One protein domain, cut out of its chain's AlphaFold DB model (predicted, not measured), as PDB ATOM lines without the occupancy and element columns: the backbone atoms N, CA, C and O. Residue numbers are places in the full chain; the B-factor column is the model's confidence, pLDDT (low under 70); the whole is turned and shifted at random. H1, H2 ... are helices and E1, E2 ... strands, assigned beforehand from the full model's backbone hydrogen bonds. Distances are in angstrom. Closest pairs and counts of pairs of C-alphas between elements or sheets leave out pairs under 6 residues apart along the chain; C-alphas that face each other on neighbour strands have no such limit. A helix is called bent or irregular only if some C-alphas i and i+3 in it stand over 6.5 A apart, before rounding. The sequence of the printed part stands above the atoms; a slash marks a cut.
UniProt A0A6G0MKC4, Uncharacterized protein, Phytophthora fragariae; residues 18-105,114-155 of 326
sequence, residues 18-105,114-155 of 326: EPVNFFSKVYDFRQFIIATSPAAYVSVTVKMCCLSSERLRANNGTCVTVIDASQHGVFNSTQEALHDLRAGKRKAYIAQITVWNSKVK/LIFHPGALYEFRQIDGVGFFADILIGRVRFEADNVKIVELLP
ATOM      1  N   GLU A  18     110.916 103.089 147.717       46.00
ATOM      2  CA  GLU A  18     110.521 103.436 146.361       46.00
ATOM      3  C   GLU A  18     110.856 104.923 146.137       46.00
ATOM      4  O   GLU A  18     110.573 105.734 147.024       46.00
ATOM      5  N   PRO A  19     111.557 105.303 145.050       53.06
ATOM      6  CA  PRO A  19     112.104 106.646 144.936       53.06
ATOM      7  C   PRO A  19     110.952 107.649 144.889       53.06
ATOM      8  O   PRO A  19     110.351 107.861 143.840       53.06
ATOM      9  N   VAL A  20     110.682 108.300 146.025       63.59
ATOM     10  CA  VAL A  20     109.639 109.331 146.177       63.59
ATOM     11  C   VAL A  20     109.863 110.491 145.188       63.59
ATOM     12  O   VAL A  20     108.938 111.224 144.863       63.59
ATOM     13  N   ASN A  21     111.079 110.601 144.634       86.38
ATOM     14  CA  ASN A  21     111.502 111.621 143.682       86.38
ATOM     15  C   ASN A  21     112.070 110.986 142.395       86.38
ATOM     16  O   ASN A  21     113.289 110.970 142.190       86.38
ATOM     17  N   PHE A  22     111.197 110.425 141.552       94.19
ATOM     18  CA  PHE A  22     111.546 109.897 140.227       94.19
ATOM     19  C   PHE A  22     111.090 110.843 139.107       94.19
ATOM     20  O   PHE A  22     109.911 111.185 139.032       94.19
ATOM     21  N   PHE A  23     111.990 111.207 138.187       96.69
ATOM     22  CA  PHE A  23     111.675 112.118 137.079       96.69
ATOM     23  C   PHE A  23     112.080 111.562 135.716       96.69
ATOM     24  O   PHE A  23     113.166 111.010 135.548       96.69
ATOM     25  N   SER A  24     111.224 111.772 134.713       97.12
ATOM     26  CA  SER A  24     111.507 111.422 133.309       97.12
ATOM     27  C   SER A  24     111.431 112.600 132.331       97.12
ATOM     28  O   SER A  24     111.769 112.452 131.154       97.12
ATOM     29  N   LYS A  25     111.015 113.771 132.827       97.31
ATOM     30  CA  LYS A  25     110.980 115.043 132.103       97.31
ATOM     31  C   LYS A  25     111.773 116.098 132.863       97.31
ATOM     32  O   LYS A  25     111.668 116.198 134.088       97.31
ATOM     33  N   VAL A  26     112.549 116.895 132.140       96.81
ATOM     34  CA  VAL A  26     113.339 118.004 132.678       96.81
ATOM     35  C   VAL A  26     112.422 119.032 133.329       96.81
ATOM     36  O   VAL A  26     112.756 119.546 134.391       96.81
ATOM     37  N   TYR A  27     111.246 119.292 132.747       96.31
ATOM     38  CA  TYR A  27     110.273 120.226 133.316       96.31
ATOM     39  C   TYR A  27     109.819 119.813 134.722       96.31
ATOM     40  O   TYR A  27     109.930 120.614 135.647       96.31
ATOM     41  N   ASP A  28     109.390 118.564 134.908       96.12
ATOM     42  CA  ASP A  28     108.912 118.068 136.207       96.12
ATOM     43  C   ASP A  28     110.023 118.131 137.261       96.12
ATOM     44  O   ASP A  28     109.804 118.568 138.391       96.12
ATOM     45  N   PHE A  29     111.249 117.770 136.868       95.50
ATOM     46  CA  PHE A  29     112.402 117.848 137.757       95.50
ATOM     47  C   PHE A  29     112.732 119.303 138.132       95.50
ATOM     48  O   PHE A  29     112.992 119.598 139.296       95.50
ATOM     49  N   ARG A  30     112.648 120.245 137.184       95.94
ATOM     50  CA  ARG A  30     112.793 121.683 137.466       95.94
ATOM     51  C   ARG A  30     111.732 122.178 138.444       95.94
ATOM     52  O   ARG A  30     112.088 122.857 139.404       95.94
ATOM     53  N   GLN A  31     110.463 121.842 138.210       95.44
ATOM     54  CA  GLN A  31     109.357 122.256 139.076       95.44
ATOM     55  C   GLN A  31     109.525 121.723 140.494       95.44
ATOM     56  O   GLN A  31     109.321 122.467 141.446       95.44
ATOM     57  N   PHE A  32     109.982 120.479 140.638       94.00
ATOM     58  CA  PHE A  32     110.317 119.918 141.940       94.00
ATOM     59  C   PHE A  32     111.364 120.767 142.676       94.00
ATOM     60  O   PHE A  32     111.110 121.195 143.797       94.00
ATOM     61  N   ILE A  33     112.497 121.096 142.041       93.94
ATOM     62  CA  ILE A  33     113.535 121.921 142.686       93.94
ATOM     63  C   ILE A  33     113.003 123.299 143.091       93.94
ATOM     64  O   ILE A  33     113.310 123.766 144.186       93.94
ATOM     65  N   ILE A  34     112.209 123.939 142.228       93.38
ATOM     66  CA  ILE A  34     111.623 125.260 142.496       93.38
ATOM     67  C   ILE A  34     110.644 125.190 143.673       93.38
ATOM     68  O   ILE A  34     110.705 126.028 144.568       93.38
ATOM     69  N   ALA A  35     109.756 124.195 143.678       92.75
ATOM     70  CA  ALA A  35     108.691 124.082 144.665       92.75
ATOM     71  C   ALA A  35     109.201 123.632 146.036       92.75
ATOM     72  O   ALA A  35     108.704 124.098 147.059       92.75
ATOM     73  N   THR A  36     110.171 122.714 146.075       88.00
ATOM     74  CA  THR A  36     110.574 122.067 147.330       88.00
ATOM     75  C   THR A  36     111.906 122.557 147.874       88.00
ATOM     76  O   THR A  36     112.203 122.242 149.022       88.00
ATOM     77  N   SER A  37     112.722 123.264 147.078       87.62
ATOM     78  CA  SER A  37     114.083 123.699 147.442       87.62
ATOM     79  C   SER A  37     114.830 122.629 148.265       87.62
ATOM     80  O   SER A  37     115.136 122.847 149.444       87.62
ATOM     81  N   PRO A  38     115.057 121.433 147.692       85.62
ATOM     82  CA  PRO A  38     115.429 120.256 148.463       85.62
ATOM     83  C   PRO A  38     116.748 120.448 149.214       85.62
ATOM     84  O   PRO A  38     117.720 121.002 148.698       85.62
ATOM     85  N   ALA A  39     116.790 119.938 150.443       79.94
ATOM     86  CA  ALA A  39     118.005 119.924 151.240       79.94
ATOM     87  C   ALA A  39     119.082 119.024 150.607       79.94
ATOM     88  O   ALA A  39     118.786 118.086 149.870       79.94
ATOM     89  N   ALA A  40     120.351 119.261 150.954       77.75
ATOM     90  CA  ALA A  40     121.500 118.591 150.334       77.75
ATOM     91  C   ALA A  40     121.526 117.053 150.472       77.75
ATOM     92  O   ALA A  40     122.261 116.398 149.739       77.75
ATOM     93  N   TYR A  41     120.760 116.490 151.411       75.94
ATOM     94  CA  TYR A  41     120.649 115.046 151.647       75.94
ATOM     95  C   TYR A  41     119.509 114.379 150.862       75.94
ATOM     96  O   TYR A  41     119.351 113.162 150.938       75.94
ATOM     97  N   VAL A  42     118.685 115.151 150.151       84.56
ATOM     98  CA  VAL A  42     117.614 114.600 149.319       84.56
ATOM     99  C   VAL A  42     118.233 114.049 148.045       84.56
ATOM    100  O   VAL A  42     118.806 114.791 147.247       84.56
ATOM    101  N   SER A  43     118.078 112.744 147.850       88.31
ATOM    102  CA  SER A  43     118.484 112.075 146.624       88.31
ATOM    103  C   SER A  43     117.296 111.916 145.677       88.31
ATOM    104  O   SER A  43     116.195 111.569 146.116       88.31
ATOM    105  N   VAL A  44     117.525 112.104 144.381       93.06
ATOM    106  CA  VAL A  44     116.516 111.875 143.336       93.06
ATOM    107  C   VAL A  44     116.970 110.791 142.364       93.06
ATOM    108  O   VAL A  44     118.161 110.506 142.231       93.06
ATOM    109  N   THR A  45     116.015 110.200 141.658       95.38
ATOM    110  CA  THR A  45     116.281 109.301 140.535       95.38
ATOM    111  C   THR A  45     115.749 109.948 139.268       95.38
ATOM    112  O   THR A  45     114.627 110.449 139.246       95.38
ATOM    113  N   VAL A  46     116.534 109.940 138.193       96.12
ATOM    114  CA  VAL A  46     116.070 110.439 136.895       96.12
ATOM    115  C   VAL A  46     116.318 109.421 135.799       96.12
ATOM    116  O   VAL A  46     117.355 108.762 135.762       96.12
ATOM    117  N   LYS A  47     115.367 109.327 134.877       97.38
ATOM    118  CA  LYS A  47     115.471 108.561 133.641       97.38
ATOM    119  C   LYS A  47     115.435 109.543 132.483       97.38
ATOM    120  O   LYS A  47     114.400 110.155 132.261       97.38
ATOM    121  N   MET A  48     116.543 109.720 131.773       97.56
ATOM    122  CA  MET A  48     116.691 110.782 130.772       97.56
ATOM    123  C   MET A  48     117.508 110.315 129.569       97.56
ATOM    124  O   MET A  48     118.305 109.380 129.664       97.56
ATOM    125  N   CYS A  49     117.307 110.964 128.423       97.69
ATOM    126  CA  CYS A  49     118.066 110.692 127.209       97.69
ATOM    127  C   CYS A  49     119.349 111.534 127.196       97.69
ATOM    128  O   CYS A  49     119.316 112.733 127.478       97.69
ATOM    129  N   CYS A  50     120.489 110.912 126.899       97.62
ATOM    130  CA  CYS A  50     121.772 111.599 126.812       97.62
ATOM    131  C   CYS A  50     121.826 112.466 125.549       97.62
ATOM    132  O   CYS A  50     121.762 111.947 124.440       97.62
ATOM    133  N   LEU A  51     121.994 113.778 125.710       97.00
ATOM    134  CA  LEU A  51     122.223 114.712 124.607       97.00
ATOM    135  C   LEU A  51     123.701 114.762 124.228       97.00
ATOM    136  O   LEU A  51     124.061 114.628 123.065       97.00
ATOM    137  N   SER A  52     124.562 114.944 125.223       95.88
ATOM    138  CA  SER A  52     126.007 114.991 125.042       95.88
ATOM    139  C   SER A  52     126.711 114.660 126.351       95.88
ATOM    140  O   SER A  52     126.128 114.754 127.433       95.88
ATOM    141  N   SER A  53     127.983 114.286 126.269       94.75
ATOM    142  CA  SER A  53     128.813 114.080 127.450       94.75
ATOM    143  C   SER A  53     130.201 114.655 127.241       94.75
ATOM    144  O   SER A  53     130.811 114.421 126.199       94.75
ATOM    145  N   GLU A  54     130.714 115.348 128.248       93.19
ATOM    146  CA  GLU A  54     132.039 115.956 128.241       93.19
ATOM    147  C   GLU A  54     132.846 115.475 129.449       93.19
ATOM    148  O   GLU A  54     132.358 115.432 130.583       93.19
ATOM    149  N   ARG A  55     134.111 115.110 129.223       89.88
ATOM    150  CA  ARG A  55     135.018 114.728 130.306       89.88
ATOM    151  C   ARG A  55     135.564 115.976 130.995       89.88
ATOM    152  O   ARG A  55     136.124 116.851 130.346       89.88
ATOM    153  N   LEU A  56     135.468 116.035 132.322       87.56
ATOM    154  CA  LEU A  56     136.025 117.151 133.087       87.56
ATOM    155  C   LEU A  56     137.561 117.126 133.032       87.56
ATOM    156  O   LEU A  56     138.155 116.059 133.179       87.56
ATOM    157  N   ARG A  57     138.209 118.297 132.900       76.19
ATOM    158  CA  ARG A  57     139.670 118.451 132.681       76.19
ATOM    159  C   ARG A  57     140.562 117.700 133.683       76.19
ATOM    160  O   ARG A  57     141.631 117.227 133.318       76.19
ATOM    161  N   ALA A  58     140.123 117.544 134.933       73.81
ATOM    162  CA  ALA A  58     140.856 116.788 135.957       73.81
ATOM    163  C   ALA A  58     140.674 115.257 135.852       73.81
ATOM    164  O   ALA A  58     141.110 114.527 136.735       73.81
ATOM    165  N   ASN A  59     139.968 114.767 134.826       68.75
ATOM    166  CA  ASN A  59     139.597 113.366 134.596       68.75
ATOM    167  C   ASN A  59     138.879 112.672 135.764       68.75
ATOM    168  O   ASN A  59     138.738 111.448 135.777       68.75
ATOM    169  N   ASN A  60     138.364 113.452 136.711       82.06
ATOM    170  CA  ASN A  60     137.709 112.950 137.915       82.06
ATOM    171  C   ASN A  60     136.206 112.726 137.727       82.06
ATOM    172  O   ASN A  60     135.565 112.172 138.615       82.06
ATOM    173  N   GLY A  61     135.640 113.113 136.586       88.62
ATOM    174  CA  GLY A  61     134.232 112.895 136.289       88.62
ATOM    175  C   GLY A  61     133.849 113.279 134.866       88.62
ATOM    176  O   GLY A  61     134.658 113.830 134.121       88.62
ATOM    177  N   THR A  62     132.607 112.978 134.512       92.62
ATOM    178  CA  THR A  62     131.986 113.275 133.220       92.62
ATOM    179  C   THR A  62     130.747 114.135 133.461       92.62
ATOM    180  O   THR A  62     129.905 113.776 134.282       92.62
ATOM    181  N   CYS A  63     130.627 115.268 132.774       93.81
ATOM    182  CA  CYS A  63     129.398 116.052 132.733       93.81
ATOM    183  C   CYS A  63     128.514 115.507 131.611       93.81
ATOM    184  O   CYS A  63     128.930 115.485 130.455       93.81
ATOM    185  N   VAL A  64     127.318 115.041 131.947       96.69
ATOM    186  CA  VAL A  64     126.348 114.509 130.988       96.69
ATOM    187  C   VAL A  64     125.214 115.513 130.863       96.69
ATOM    188  O   VAL A  64     124.532 115.804 131.843       96.69
ATOM    189  N   THR A  65     125.008 116.043 129.662       97.56
ATOM    190  CA  THR A  65     123.828 116.851 129.351       97.56
ATOM    191  C   THR A  65     122.717 115.916 128.908       97.56
ATOM    192  O   THR A  65     122.913 115.090 128.016       97.56
ATOM    193  N   VAL A  66     121.550 116.038 129.527       98.12
ATOM    194  CA  VAL A  66     120.405 115.162 129.295       98.12
ATOM    195  C   VAL A  66     119.146 115.956 128.953       98.12
ATOM    196  O   VAL A  66     119.005 117.119 129.339       98.12
ATOM    197  N   ILE A  67     118.242 115.299 128.235       97.94
ATOM    198  CA  ILE A  67     116.921 115.783 127.817       97.94
ATOM    199  C   ILE A  67     115.848 114.765 128.217       97.94
ATOM    200  O   ILE A  67     116.166 113.647 128.634       97.94
ATOM    201  N   ASP A  68     114.577 115.138 128.069       97.81
ATOM    202  CA  ASP A  68     113.432 114.281 128.389       97.81
ATOM    203  C   ASP A  68     113.577 112.863 127.814       97.81
ATOM    204  O   ASP A  68     113.963 112.664 126.657       97.81
ATOM    205  N   ALA A  69     113.188 111.860 128.603       97.31
ATOM    206  CA  ALA A  69     113.230 110.458 128.188       97.31
ATOM    207  C   ALA A  69     112.444 110.190 126.896       97.31
ATOM    208  O   ALA A  69     112.843 109.348 126.092       97.31
ATOM    209  N   SER A  70     111.335 110.907 126.681       95.75
ATOM    210  CA  SER A  70     110.483 110.753 125.495       95.75
ATOM    211  C   SER A  70     111.173 111.158 124.193       95.75
ATOM    212  O   SER A  70     110.757 110.716 123.127       95.75
ATOM    213  N   GLN A  71     112.242 111.957 124.267       95.81
ATOM    214  CA  GLN A  71     112.996 112.409 123.096       95.81
ATOM    215  C   GLN A  71     113.918 111.324 122.545       95.81
ATOM    216  O   GLN A  71     114.424 111.461 121.438       95.81
ATOM    217  N   HIS A  72     114.090 110.216 123.275       95.44
ATOM    218  CA  HIS A  72     114.908 109.085 122.856       95.44
ATOM    219  C   HIS A  72     114.581 108.605 121.431       95.44
ATOM    220  O   HIS A  72     115.488 108.447 120.629       95.44
ATOM    221  N   GLY A  73     113.296 108.430 121.089       93.19
ATOM    222  CA  GLY A  73     112.882 107.911 119.775       93.19
ATOM    223  C   GLY A  73     112.932 108.917 118.617       93.19
ATOM    224  O   GLY A  73     112.780 108.515 117.463       93.19
ATOM    225  N   VAL A  74     113.121 110.204 118.920       94.56
ATOM    226  CA  VAL A  74     113.175 111.330 117.965       94.56
ATOM    227  C   VAL A  74     114.449 112.160 118.155       94.56
ATOM    228  O   VAL A  74     114.498 113.340 117.820       94.56
ATOM    229  N   PHE A  75     115.498 111.520 118.684       95.31
ATOM    230  CA  PHE A  75     116.692 112.178 119.205       95.31
ATOM    231  C   PHE A  75     117.323 113.184 118.236       95.31
ATOM    232  O   PHE A  75     117.602 114.310 118.635       95.31
ATOM    233  N   ASN A  76     117.507 112.801 116.968       94.50
ATOM    234  CA  ASN A  76     118.166 113.651 115.973       94.50
ATOM    235  C   ASN A  76     117.406 114.965 115.751       94.50
ATOM    236  O   ASN A  76     117.997 116.035 115.859       94.50
ATOM    237  N   SER A  77     116.087 114.895 115.538       94.94
ATOM    238  CA  SER A  77     115.246 116.083 115.351       94.94
ATOM    239  C   SER A  77     115.240 116.974 116.592       94.94
ATOM    240  O   SER A  77     115.291 118.196 116.483       94.94
ATOM    241  N   THR A  78     115.223 116.380 117.787       94.94
ATOM    242  CA  THR A  78     115.292 117.143 119.039       94.94
ATOM    243  C   THR A  78     116.657 117.799 119.226       94.94
ATOM    244  O   THR A  78     116.731 118.940 119.677       94.94
ATOM    245  N   GLN A  79     117.744 117.113 118.872       94.88
ATOM    246  CA  GLN A  79     119.096 117.660 118.938       94.88
ATOM    247  C   GLN A  79     119.260 118.862 117.997       94.88
ATOM    248  O   GLN A  79     119.797 119.884 118.427       94.88
ATOM    249  N   GLU A  80     118.777 118.749 116.758       94.88
ATOM    250  CA  GLU A  80     118.755 119.831 115.762       94.88
ATOM    251  C   GLU A  80     117.927 121.017 116.263       94.88
ATOM    252  O   GLU A  80     118.457 122.114 116.419       94.88
ATOM    253  N   ALA A  81     116.676 120.780 116.672       94.88
ATOM    254  CA  ALA A  81     115.812 121.834 117.200       94.88
ATOM    255  C   ALA A  81     116.430 122.540 118.416       94.88
ATOM    256  O   ALA A  81     116.359 123.760 118.542       94.88
ATOM    257  N   LEU A  82     117.082 121.796 119.318       94.19
ATOM    258  CA  LEU A  82     117.799 122.396 120.440       94.19
ATOM    259  C   LEU A  82     118.998 123.221 119.972       94.19
ATOM    260  O   LEU A  82     119.350 124.169 120.667       94.19
ATOM    261  N   HIS A  83     119.684 122.831 118.895       91.94
ATOM    262  CA  HIS A  83     120.834 123.550 118.327       91.94
ATOM    263  C   HIS A  83     120.443 124.898 117.734       91.94
ATOM    264  O   HIS A  83     121.165 125.870 117.943       91.94
ATOM    265  N   ASP A  84     119.265 124.974 117.131       94.19
ATOM    266  CA  ASP A  84     118.755 126.207 116.534       94.19
ATOM    267  C   ASP A  84     118.221 127.199 117.584       94.19
ATOM    268  O   ASP A  84     118.070 128.396 117.326       94.19
ATOM    269  N   LEU A  85     117.971 126.743 118.817       92.25
ATOM    270  CA  LEU A  85     117.601 127.630 119.917       92.25
ATOM    271  C   LEU A  85     118.790 128.469 120.398       92.25
ATOM    272  O   LEU A  85     119.857 127.958 120.744       92.25
ATOM    273  N   ARG A  86     118.540 129.769 120.615       90.44
ATOM    274  CA  ARG A  86     119.458 130.633 121.374       90.44
ATOM    275  C   ARG A  86     119.782 129.992 122.727       90.44
ATOM    276  O   ARG A  86     118.882 129.534 123.437       90.44
ATOM    277  N   ALA A  87     121.053 130.066 123.129       82.62
ATOM    278  CA  ALA A  87     121.581 129.430 124.338       82.62
ATOM    279  C   ALA A  87     120.712 129.632 125.594       82.62
ATOM    280  O   ALA A  87     120.536 128.690 126.357       82.62
ATOM    281  N   GLY A  88     120.122 130.818 125.795       85.50
ATOM    282  CA  GLY A  88     119.227 131.091 126.928       85.50
ATOM    283  C   GLY A  88     117.945 130.248 126.933       85.50
ATOM    284  O   GLY A  88     117.591 129.694 127.967       85.50
ATOM    285  N   LYS A  89     117.287 130.082 125.776       89.88
ATOM    286  CA  LYS A  89     116.045 129.294 125.650       89.88
ATOM    287  C   LYS A  89     116.307 127.793 125.768       89.88
ATOM    288  O   LYS A  89     115.492 127.072 126.333       89.88
ATOM    289  N   ARG A  90     117.469 127.329 125.292       92.06
ATOM    290  CA  ARG A  90     117.888 125.922 125.383       92.06
ATOM    291  C   ARG A  90     117.945 125.422 126.830       92.06
ATOM    292  O   ARG A  90     117.602 124.269 127.078       92.06
ATOM    293  N   LYS A  91     118.342 126.276 127.783       92.56
ATOM    294  CA  LYS A  91     118.542 125.895 129.194       92.56
ATOM    295  C   LYS A  91     117.320 125.198 129.787       92.56
ATOM    296  O   LYS A  91     117.491 124.185 130.453       92.56
ATOM    297  N   ALA A  92     116.109 125.680 129.502       93.31
ATOM    298  CA  ALA A  92     114.863 125.138 130.052       93.31
ATOM    299  C   ALA A  92     114.628 123.650 129.722       93.31
ATOM    300  O   ALA A  92     113.993 122.947 130.505       93.31
ATOM    301  N   TYR A  93     115.183 123.165 128.610       96.12
ATOM    302  CA  TYR A  93     114.971 121.811 128.093       96.12
ATOM    303  C   TYR A  93     116.081 120.826 128.456       96.12
ATOM    304  O   TYR A  93     115.975 119.643 128.139       96.12
ATOM    305  N   ILE A  94     117.151 121.303 129.095       96.56
ATOM    306  CA  ILE A  94     118.311 120.484 129.438       96.56
ATOM    307  C   ILE A  94     118.535 120.428 130.947       96.56
ATOM    308  O   ILE A  94     118.241 121.372 131.692       96.56
ATOM    309  N   ALA A  95     119.126 119.317 131.372       97.19
ATOM    310  CA  ALA A  95     119.719 119.148 132.687       97.19
ATOM    311  C   ALA A  95     121.158 118.639 132.550       97.19
ATOM    312  O   ALA A  95     121.499 117.965 131.579       97.19
ATOM    313  N   GLN A  96     122.006 118.960 133.518       97.06
ATOM    314  CA  GLN A  96     123.397 118.534 133.575       97.06
ATOM    315  C   GLN A  96     123.629 117.651 134.796       97.06
ATOM    316  O   GLN A  96     123.451 118.067 135.940       97.06
ATOM    317  N   ILE A  97     124.062 116.421 134.555       96.75
ATOM    318  CA  ILE A  97     124.374 115.447 135.596       96.75
ATOM    319  C   ILE A  97     125.881 115.243 135.601       96.75
ATOM    320  O   ILE A  97     126.468 114.767 134.632       96.75
ATOM    321  N   THR A  98     126.527 115.599 136.706       94.81
ATOM    322  CA  THR A  98     127.954 115.346 136.887       94.81
ATOM    323  C   THR A  98     128.166 113.973 137.504       94.81
ATOM    324  O   THR A  98     127.801 113.726 138.653       94.81
ATOM    325  N   VAL A  99     128.802 113.091 136.748       93.38
ATOM    326  CA  VAL A  99     129.147 111.730 137.147       93.38
ATOM    327  C   VAL A  99     130.588 111.727 137.635       93.38
ATOM    328  O   VAL A  99     131.521 111.812 136.841       93.38
ATOM    329  N   TRP A 100     130.789 111.651 138.945       89.19
ATOM    330  CA  TRP A 100     132.120 111.617 139.550       89.19
ATOM    331  C   TRP A 100     132.650 110.195 139.613       89.19
ATOM    332  O   TRP A 100     131.985 109.313 140.151       89.19
ATOM    333  N   ASN A 101     133.874 109.974 139.148       81.94
ATOM    334  CA  ASN A 101     134.530 108.688 139.322       81.94
ATOM    335  C   ASN A 101     134.847 108.460 140.799       81.94
ATOM    336  O   ASN A 101     135.266 109.363 141.527       81.94
ATOM    337  N   SER A 102     134.742 107.211 141.232       74.69
ATOM    338  CA  SER A 102     135.362 106.765 142.472       74.69
ATOM    339  C   SER A 102     136.852 107.113 142.507       74.69
ATOM    340  O   SER A 102     137.559 106.931 141.509       74.69
ATOM    341  N   LYS A 103     137.361 107.476 143.686       67.81
ATOM    342  CA  LYS A 103     138.807 107.555 143.910       67.81
ATOM    343  C   LYS A 103     139.450 106.202 143.593       67.81
ATOM    344  O   LYS A 103     139.017 105.167 144.102       67.81
ATOM    345  N   VAL A 104     140.482 106.214 142.754       63.03
ATOM    346  CA  VAL A 104     141.258 105.014 142.433       63.03
ATOM    347  C   VAL A 104     141.985 104.570 143.703       63.03
ATOM    348  O   VAL A 104     142.733 105.346 144.300       63.03
ATOM    349  N   LYS A 105     141.765 103.327 144.146       61.84
ATOM    350  CA  LYS A 105     142.621 102.717 145.171       61.84
ATOM    351  C   LYS A 105     143.998 102.488 144.539       61.84
ATOM    352  O   LYS A 105     144.072 101.904 143.458       61.84
ATOM    353  N   LEU A 114     132.966 105.089 132.348       78.62
ATOM    354  CA  LEU A 114     131.638 105.043 131.756       78.62
ATOM    355  C   LEU A 114     131.599 106.016 130.574       78.62
ATOM    356  O   LEU A 114     131.850 107.214 130.736       78.62
ATOM    357  N   ILE A 115     131.334 105.473 129.389       86.88
ATOM    358  CA  ILE A 115     131.147 106.235 128.159       86.88
ATOM    359  C   ILE A 115     129.643 106.392 127.973       86.88
ATOM    360  O   ILE A 115     128.912 105.409 128.014       86.88
ATOM    361  N   PHE A 116     129.195 107.632 127.802       92.62
ATOM    362  CA  PHE A 116     127.796 107.935 127.536       92.62
ATOM    363  C   PHE A 116     127.602 108.119 126.040       92.62
ATOM    364  O   PHE A 116     128.375 108.820 125.385       92.62
ATOM    365  N   HIS A 117     126.561 107.494 125.503       94.56
ATOM    366  CA  HIS A 117     126.244 107.575 124.087       94.56
ATOM    367  C   HIS A 117     125.126 108.599 123.851       94.56
ATOM    368  O   HIS A 117     124.047 108.457 124.434       94.56
ATOM    369  N   PRO A 118     125.340 109.620 122.998       96.25
ATOM    370  CA  PRO A 118     124.262 110.498 122.552       96.25
ATOM    371  C   PRO A 118     123.087 109.683 122.004       96.25
ATOM    372  O   PRO A 118     123.277 108.724 121.256       96.25
ATOM    373  N   GLY A 119     121.876 110.027 122.422       95.69
ATOM    374  CA  GLY A 119     120.647 109.324 122.078       95.69
ATOM    375  C   GLY A 119     120.318 108.114 122.951       95.69
ATOM    376  O   GLY A 119     119.172 107.674 122.920       95.69
ATOM    377  N   ALA A 120     121.242 107.580 123.756       96.44
ATOM    378  CA  ALA A 120     120.932 106.483 124.677       96.44
ATOM    379  C   ALA A 120     120.095 106.963 125.875       96.44
ATOM    380  O   ALA A 120     120.144 108.131 126.274       96.44
ATOM    381  N   LEU A 121     119.302 106.053 126.440       97.12
ATOM    382  CA  LEU A 121     118.443 106.313 127.591       97.12
ATOM    383  C   LEU A 121     119.096 105.763 128.855       97.12
ATOM    384  O   LEU A 121     119.317 104.557 128.961       97.12
ATOM    385  N   TYR A 122     119.345 106.634 129.827       96.81
ATOM    386  CA  TYR A 122     119.995 106.273 131.082       96.81
ATOM    387  C   TYR A 122     119.071 106.501 132.273       96.81
ATOM    388  O   TYR A 122     118.292 107.453 132.307       96.81
ATOM    389  N   GLU A 123     119.203 105.639 133.273       96.25
ATOM    390  CA  GLU A 123     118.658 105.828 134.610       96.25
ATOM    391  C   GLU A 123     119.798 106.140 135.576       96.25
ATOM    392  O   GLU A 123     120.707 105.332 135.771       96.25
ATOM    393  N   PHE A 124     119.738 107.320 136.182       95.12
ATOM    394  CA  PHE A 124     120.653 107.764 137.221       95.12
ATOM    395  C   PHE A 124     119.920 107.719 138.557       95.12
ATOM    396  O   PHE A 124     118.944 108.439 138.767       95.12
ATOM    397  N   ARG A 125     120.397 106.876 139.465       93.50
ATOM    398  CA  ARG A 125     119.874 106.714 140.821       93.50
ATOM    399  C   ARG A 125     120.748 107.475 141.802       93.50
ATOM    400  O   ARG A 125     121.958 107.576 141.604       93.50
ATOM    401  N   GLN A 126     120.139 107.924 142.896       91.12
ATOM    402  CA  GLN A 126     120.834 108.627 143.977       91.12
ATOM    403  C   GLN A 126     121.620 109.847 143.472       91.12
ATOM    404  O   GLN A 126     122.821 109.983 143.705       91.12
ATOM    405  N   ILE A 127     120.944 110.707 142.711       93.00
ATOM    406  CA  ILE A 127     121.489 112.007 142.346       93.00
ATOM    407  C   ILE A 127     121.366 112.923 143.559       93.00
ATOM    408  O   ILE A 127     120.259 113.196 144.024       93.00
ATOM    409  N   ASP A 128     122.506 113.432 144.006       91.25
ATOM    410  CA  ASP A 128     122.645 114.353 145.126       91.25
ATOM    411  C   ASP A 128     122.966 115.772 144.637       91.25
ATOM    412  O   ASP A 128     123.394 115.989 143.496       91.25
ATOM    413  N   GLY A 129     122.833 116.751 145.538       89.06
ATOM    414  CA  GLY A 129     123.246 118.135 145.277       89.06
ATOM    415  C   GLY A 129     122.518 118.755 144.085       89.06
ATOM    416  O   GLY A 129     123.136 119.462 143.286       89.06
ATOM    417  N   VAL A 130     121.235 118.423 143.949       92.81
ATOM    418  CA  VAL A 130     120.367 118.925 142.889       92.81
ATOM    419  C   VAL A 130     120.073 120.410 143.081       92.81
ATOM    420  O   VAL A 130     119.945 120.885 144.207       92.81
ATOM    421  N   GLY A 131     119.989 121.160 141.987       94.00
ATOM    422  CA  GLY A 131     119.790 122.604 142.056       94.00
ATOM    423  C   GLY A 131     119.880 123.278 140.697       94.00
ATOM    424  O   GLY A 131     119.800 122.621 139.660       94.00
ATOM    425  N   PHE A 132     120.091 124.591 140.707       94.44
ATOM    426  CA  PHE A 132     120.314 125.379 139.499       94.44
ATOM    427  C   PHE A 132     121.706 125.994 139.490       94.44
ATOM    428  O   PHE A 132     122.197 126.482 140.507       94.44
ATOM    429  N   PHE A 133     122.314 126.016 138.312       91.25
ATOM    430  CA  PHE A 133     123.503 126.800 138.028       91.25
ATOM    431  C   PHE A 133     123.321 127.505 136.690       91.25
ATOM    432  O   PHE A 133     123.058 126.849 135.682       91.25
ATOM    433  N   ALA A 134     123.404 128.839 136.689       91.12
ATOM    434  CA  ALA A 134     123.129 129.666 135.512       91.12
ATOM    435  C   ALA A 134     121.827 129.249 134.785       91.12
ATOM    436  O   ALA A 134     121.827 129.095 133.563       91.12
ATOM    437  N   ASP A 135     120.747 129.008 135.538       91.12
ATOM    438  CA  ASP A 135     119.419 128.533 135.085       91.12
ATOM    439  C   ASP A 135     119.371 127.123 134.472       91.12
ATOM    440  O   ASP A 135     118.318 126.660 134.012       91.12
ATOM    441  N   ILE A 136     120.488 126.402 134.470       93.88
ATOM    442  CA  ILE A 136     120.562 125.000 134.065       93.88
ATOM    443  C   ILE A 136     120.365 124.136 135.304       93.88
ATOM    444  O   ILE A 136     120.975 124.363 136.348       93.88
ATOM    445  N   LEU A 137     119.482 123.150 135.189       95.19
ATOM    446  CA  LEU A 137     119.262 122.160 136.230       95.19
ATOM    447  C   LEU A 137     120.517 121.296 136.375       95.19
ATOM    448  O   LEU A 137     120.982 120.736 135.385       95.19
ATOM    449  N   ILE A 138     121.050 121.182 137.588       95.44
ATOM    450  CA  ILE A 138     122.255 120.406 137.885       95.44
ATOM    451  C   ILE A 138     121.966 119.274 138.869       95.44
ATOM    452  O   ILE A 138     121.076 119.374 139.711       95.44
ATOM    453  N   GLY A 139     122.762 118.212 138.791       94.62
ATOM    454  CA  GLY A 139     122.777 117.115 139.753       94.62
ATOM    455  C   GLY A 139     124.116 116.385 139.744       94.62
ATOM    456  O   GLY A 139     124.919 116.542 138.820       94.62
ATOM    457  N   ARG A 140     124.398 115.602 140.788       93.50
ATOM    458  CA  ARG A 140     125.661 114.868 140.928       93.50
ATOM    459  C   ARG A 140     125.406 113.417 141.289       93.50
ATOM    460  O   ARG A 140     124.611 113.132 142.169       93.50
ATOM    461  N   VAL A 141     126.144 112.505 140.672       92.31
ATOM    462  CA  VAL A 141     126.117 111.078 141.004       92.31
ATOM    463  C   VAL A 141     127.545 110.572 141.148       92.31
ATOM    464  O   VAL A 141     128.454 111.024 140.446       92.31
ATOM    465  N   ARG A 142     127.775 109.650 142.083       88.62
ATOM    466  CA  ARG A 142     129.069 108.971 142.215       88.62
ATOM    467  C   ARG A 142     129.034 107.636 141.489       88.62
ATOM    468  O   ARG A 142     128.172 106.803 141.752       88.62
ATOM    469  N   PHE A 143     130.012 107.435 140.624       84.00
ATOM    470  CA  PHE A 143     130.284 106.180 139.951       84.00
ATOM    471  C   PHE A 143     131.107 105.275 140.873       84.00
ATOM    472  O   PHE A 143     132.259 105.569 141.206       84.00
ATOM    473  N   GLU A 144     130.496 104.183 141.318       79.69
ATOM    474  CA  GLU A 144     131.086 103.170 142.199       79.69
ATOM    475  C   GLU A 144     131.367 101.888 141.409       79.69
ATOM    476  O   GLU A 144     130.807 101.704 140.342       79.69
ATOM    477  N   ALA A 145     132.237 100.995 141.900       65.25
ATOM    478  CA  ALA A 145     132.691  99.833 141.109       65.25
ATOM    479  C   ALA A 145     131.545  98.912 140.666       65.25
ATOM    480  O   ALA A 145     131.619  98.303 139.603       65.25
ATOM    481  N   ASP A 146     130.502  98.851 141.488       68.50
ATOM    482  CA  ASP A 146     129.382  97.932 141.332       68.50
ATOM    483  C   ASP A 146     128.312  98.505 140.379       68.50
ATOM    484  O   ASP A 146     127.356  97.818 140.040       68.50
ATOM    485  N   ASN A 147     128.475  99.766 139.935       70.38
ATOM    486  CA  ASN A 147     127.698 100.456 138.891       70.38
ATOM    487  C   ASN A 147     126.168 100.414 139.016       70.38
ATOM    488  O   ASN A 147     125.460 100.709 138.061       70.38
ATOM    489  N   VAL A 148     125.625 100.152 140.204       81.75
ATOM    490  CA  VAL A 148     124.169 100.031 140.418       81.75
ATOM    491  C   VAL A 148     123.427 101.367 140.237       81.75
ATOM    492  O   VAL A 148     122.212 101.393 140.056       81.75
ATOM    493  N   LYS A 149     124.148 102.497 140.290       87.38
ATOM    494  CA  LYS A 149     123.559 103.845 140.255       87.38
ATOM    495  C   LYS A 149     123.349 104.405 138.853       87.38
ATOM    496  O   LYS A 149     122.616 105.376 138.719       87.38
ATOM    497  N   ILE A 150     124.003 103.852 137.834       91.06
ATOM    498  CA  ILE A 150     123.884 104.345 136.460       91.06
ATOM    499  C   ILE A 150     123.633 103.154 135.555       91.06
ATOM    500  O   ILE A 150     124.501 102.299 135.401       91.06
ATOM    501  N   VAL A 151     122.441 103.106 134.972       91.94
ATOM    502  CA  VAL A 151     121.991 101.992 134.140       91.94
ATOM    503  C   VAL A 151     121.660 102.520 132.753       91.94
ATOM    504  O   VAL A 151     120.832 103.418 132.615       91.94
ATOM    505  N   GLU A 152     122.294 101.969 131.719       93.88
ATOM    506  CA  GLU A 152     121.836 102.160 130.343       93.88
ATOM    507  C   GLU A 152     120.601 101.285 130.118       93.88
ATOM    508  O   GLU A 152     120.669 100.062 130.224       93.88
ATOM    509  N   LEU A 153     119.457 101.917 129.867       93.69
ATOM    510  CA  LEU A 153     118.185 101.228 129.670       93.69
ATOM    511  C   LEU A 153     117.936 100.896 128.202       93.69
ATOM    512  O   LEU A 153     117.391  99.837 127.904       93.69
ATOM    513  N   LEU A 154     118.285 101.816 127.298       93.38
ATOM    514  CA  LEU A 154     118.145 101.639 125.855       93.38
ATOM    515  C   LEU A 154     119.357 102.249 125.138       93.38
ATOM    516  O   LEU A 154     119.727 103.383 125.462       93.38
ATOM    517  N   PRO A 155     119.934 101.551 124.144       93.12
ATOM    518  CA  PRO A 155     120.981 102.111 123.291       93.12
ATOM    519  C   PRO A 155     120.401 103.214 122.393       93.12
ATOM    520  O   PRO A 155     119.179 103.285 122.262       93.12
TER     521      PRO A 155
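Overview. This is residues 18 to 105 and 114 to 155 of the 326 residues of an uncharacterized protein of Phytophthora fragariae (UniProt A0A6G0MKC4). Five strands, E1, E2, E3, E5 and E4, ring a small closed barrel, with three helices on its outside: H1 slants over E4, H2 sits over E1 where the sheet curls round it, and H3 runs beside H2 in the opposite direction. E1 and E4 bend sharply, and E6 pairs onto E4 outside the ring. The 130 printed residues hold three named helices and six named strands, in the order H1 E1 E2 H2 H3 E3 E4 E5 E6; the sheet is mixed and the class is mixed, helices and strands. The whole is compact, with a radius of gyration of the C-alphas of 14.1 A and spans of 44 by 32 by 29 A.

Along the chain. H1, residues 26 to 36, begins at C-alpha 26 (113.339, 118.004, 132.678) and is 15.5 A long. E1, residues 44 to 55, 22.8 A, bends by 98 degrees at residue 49. E2 is residues 61 to 68, 22.3 A. H2, residues 69 to 84, 20.4 A, is irregular: C-alphas 73 and 76 are 8.7 A apart, and it has a kink of 98 degrees near residue 76. H3 is residues 87 to 93 and E3 residues 95 to 101, 19.3 A. E4, residues 121 to 133, 23.5 A, bends by 100 degrees at residue 126. E5 is residues 136 to 143, 22.0 A. E6, residues 150 to 154, ends at C-alpha 154 (118.145, 101.639, 125.855).

Arrangement. In the barrel E1 and E2, a hairpin, are antiparallel, with N 51 and O 65 at 2.8 A. E2 and E3 are antiparallel, with N 64 and O 97 at 2.8 A. E3 and E5 are parallel, with N 98 and O 139 at 2.8 A. E4 and E5, a hairpin, are antiparallel, with N 138 and O 131 at 2.8 A. E4 and E1, antiparallel, close the ring, with N 124 and O 46 at 2.8 A. E6 is antiparallel to E4, with N 123 and O 151 at 2.8 A. H1 is at a height of 8.5 A over the sheet, slantwise to E4 at 45 degrees on the local plane. H2 is at a height of 7.6 A, slantwise to E1 at 43 degrees on the local plane; their closest C-alphas, Met 48 and Ala 69, are 4.3 A apart. H3 touches H1, about perpendicular at 83 degrees, with the closest C-alphas, Val 26 and Tyr 93, 6.2 A apart. H1 has every O i to N i+4 pair within hydrogen-bond range, H2 has 8 of 12, and H3 has 0 of 3 with 1 of 4 O i to N i+3 pairs.

Size, cuts and confidence. The two C-alphas farthest apart, those of Asp 84 and Lys 105, are 44.1 A apart. Residues 106 to 113 are not printed, and C-alphas 105 and 114 are 17.5 A apart across this cut. Of the links printed whole, none is long. The mean pLDDT of the printed part is 89.9; residues 18 to 20, 59, 103 to 105 and 145 to 146 are under 70.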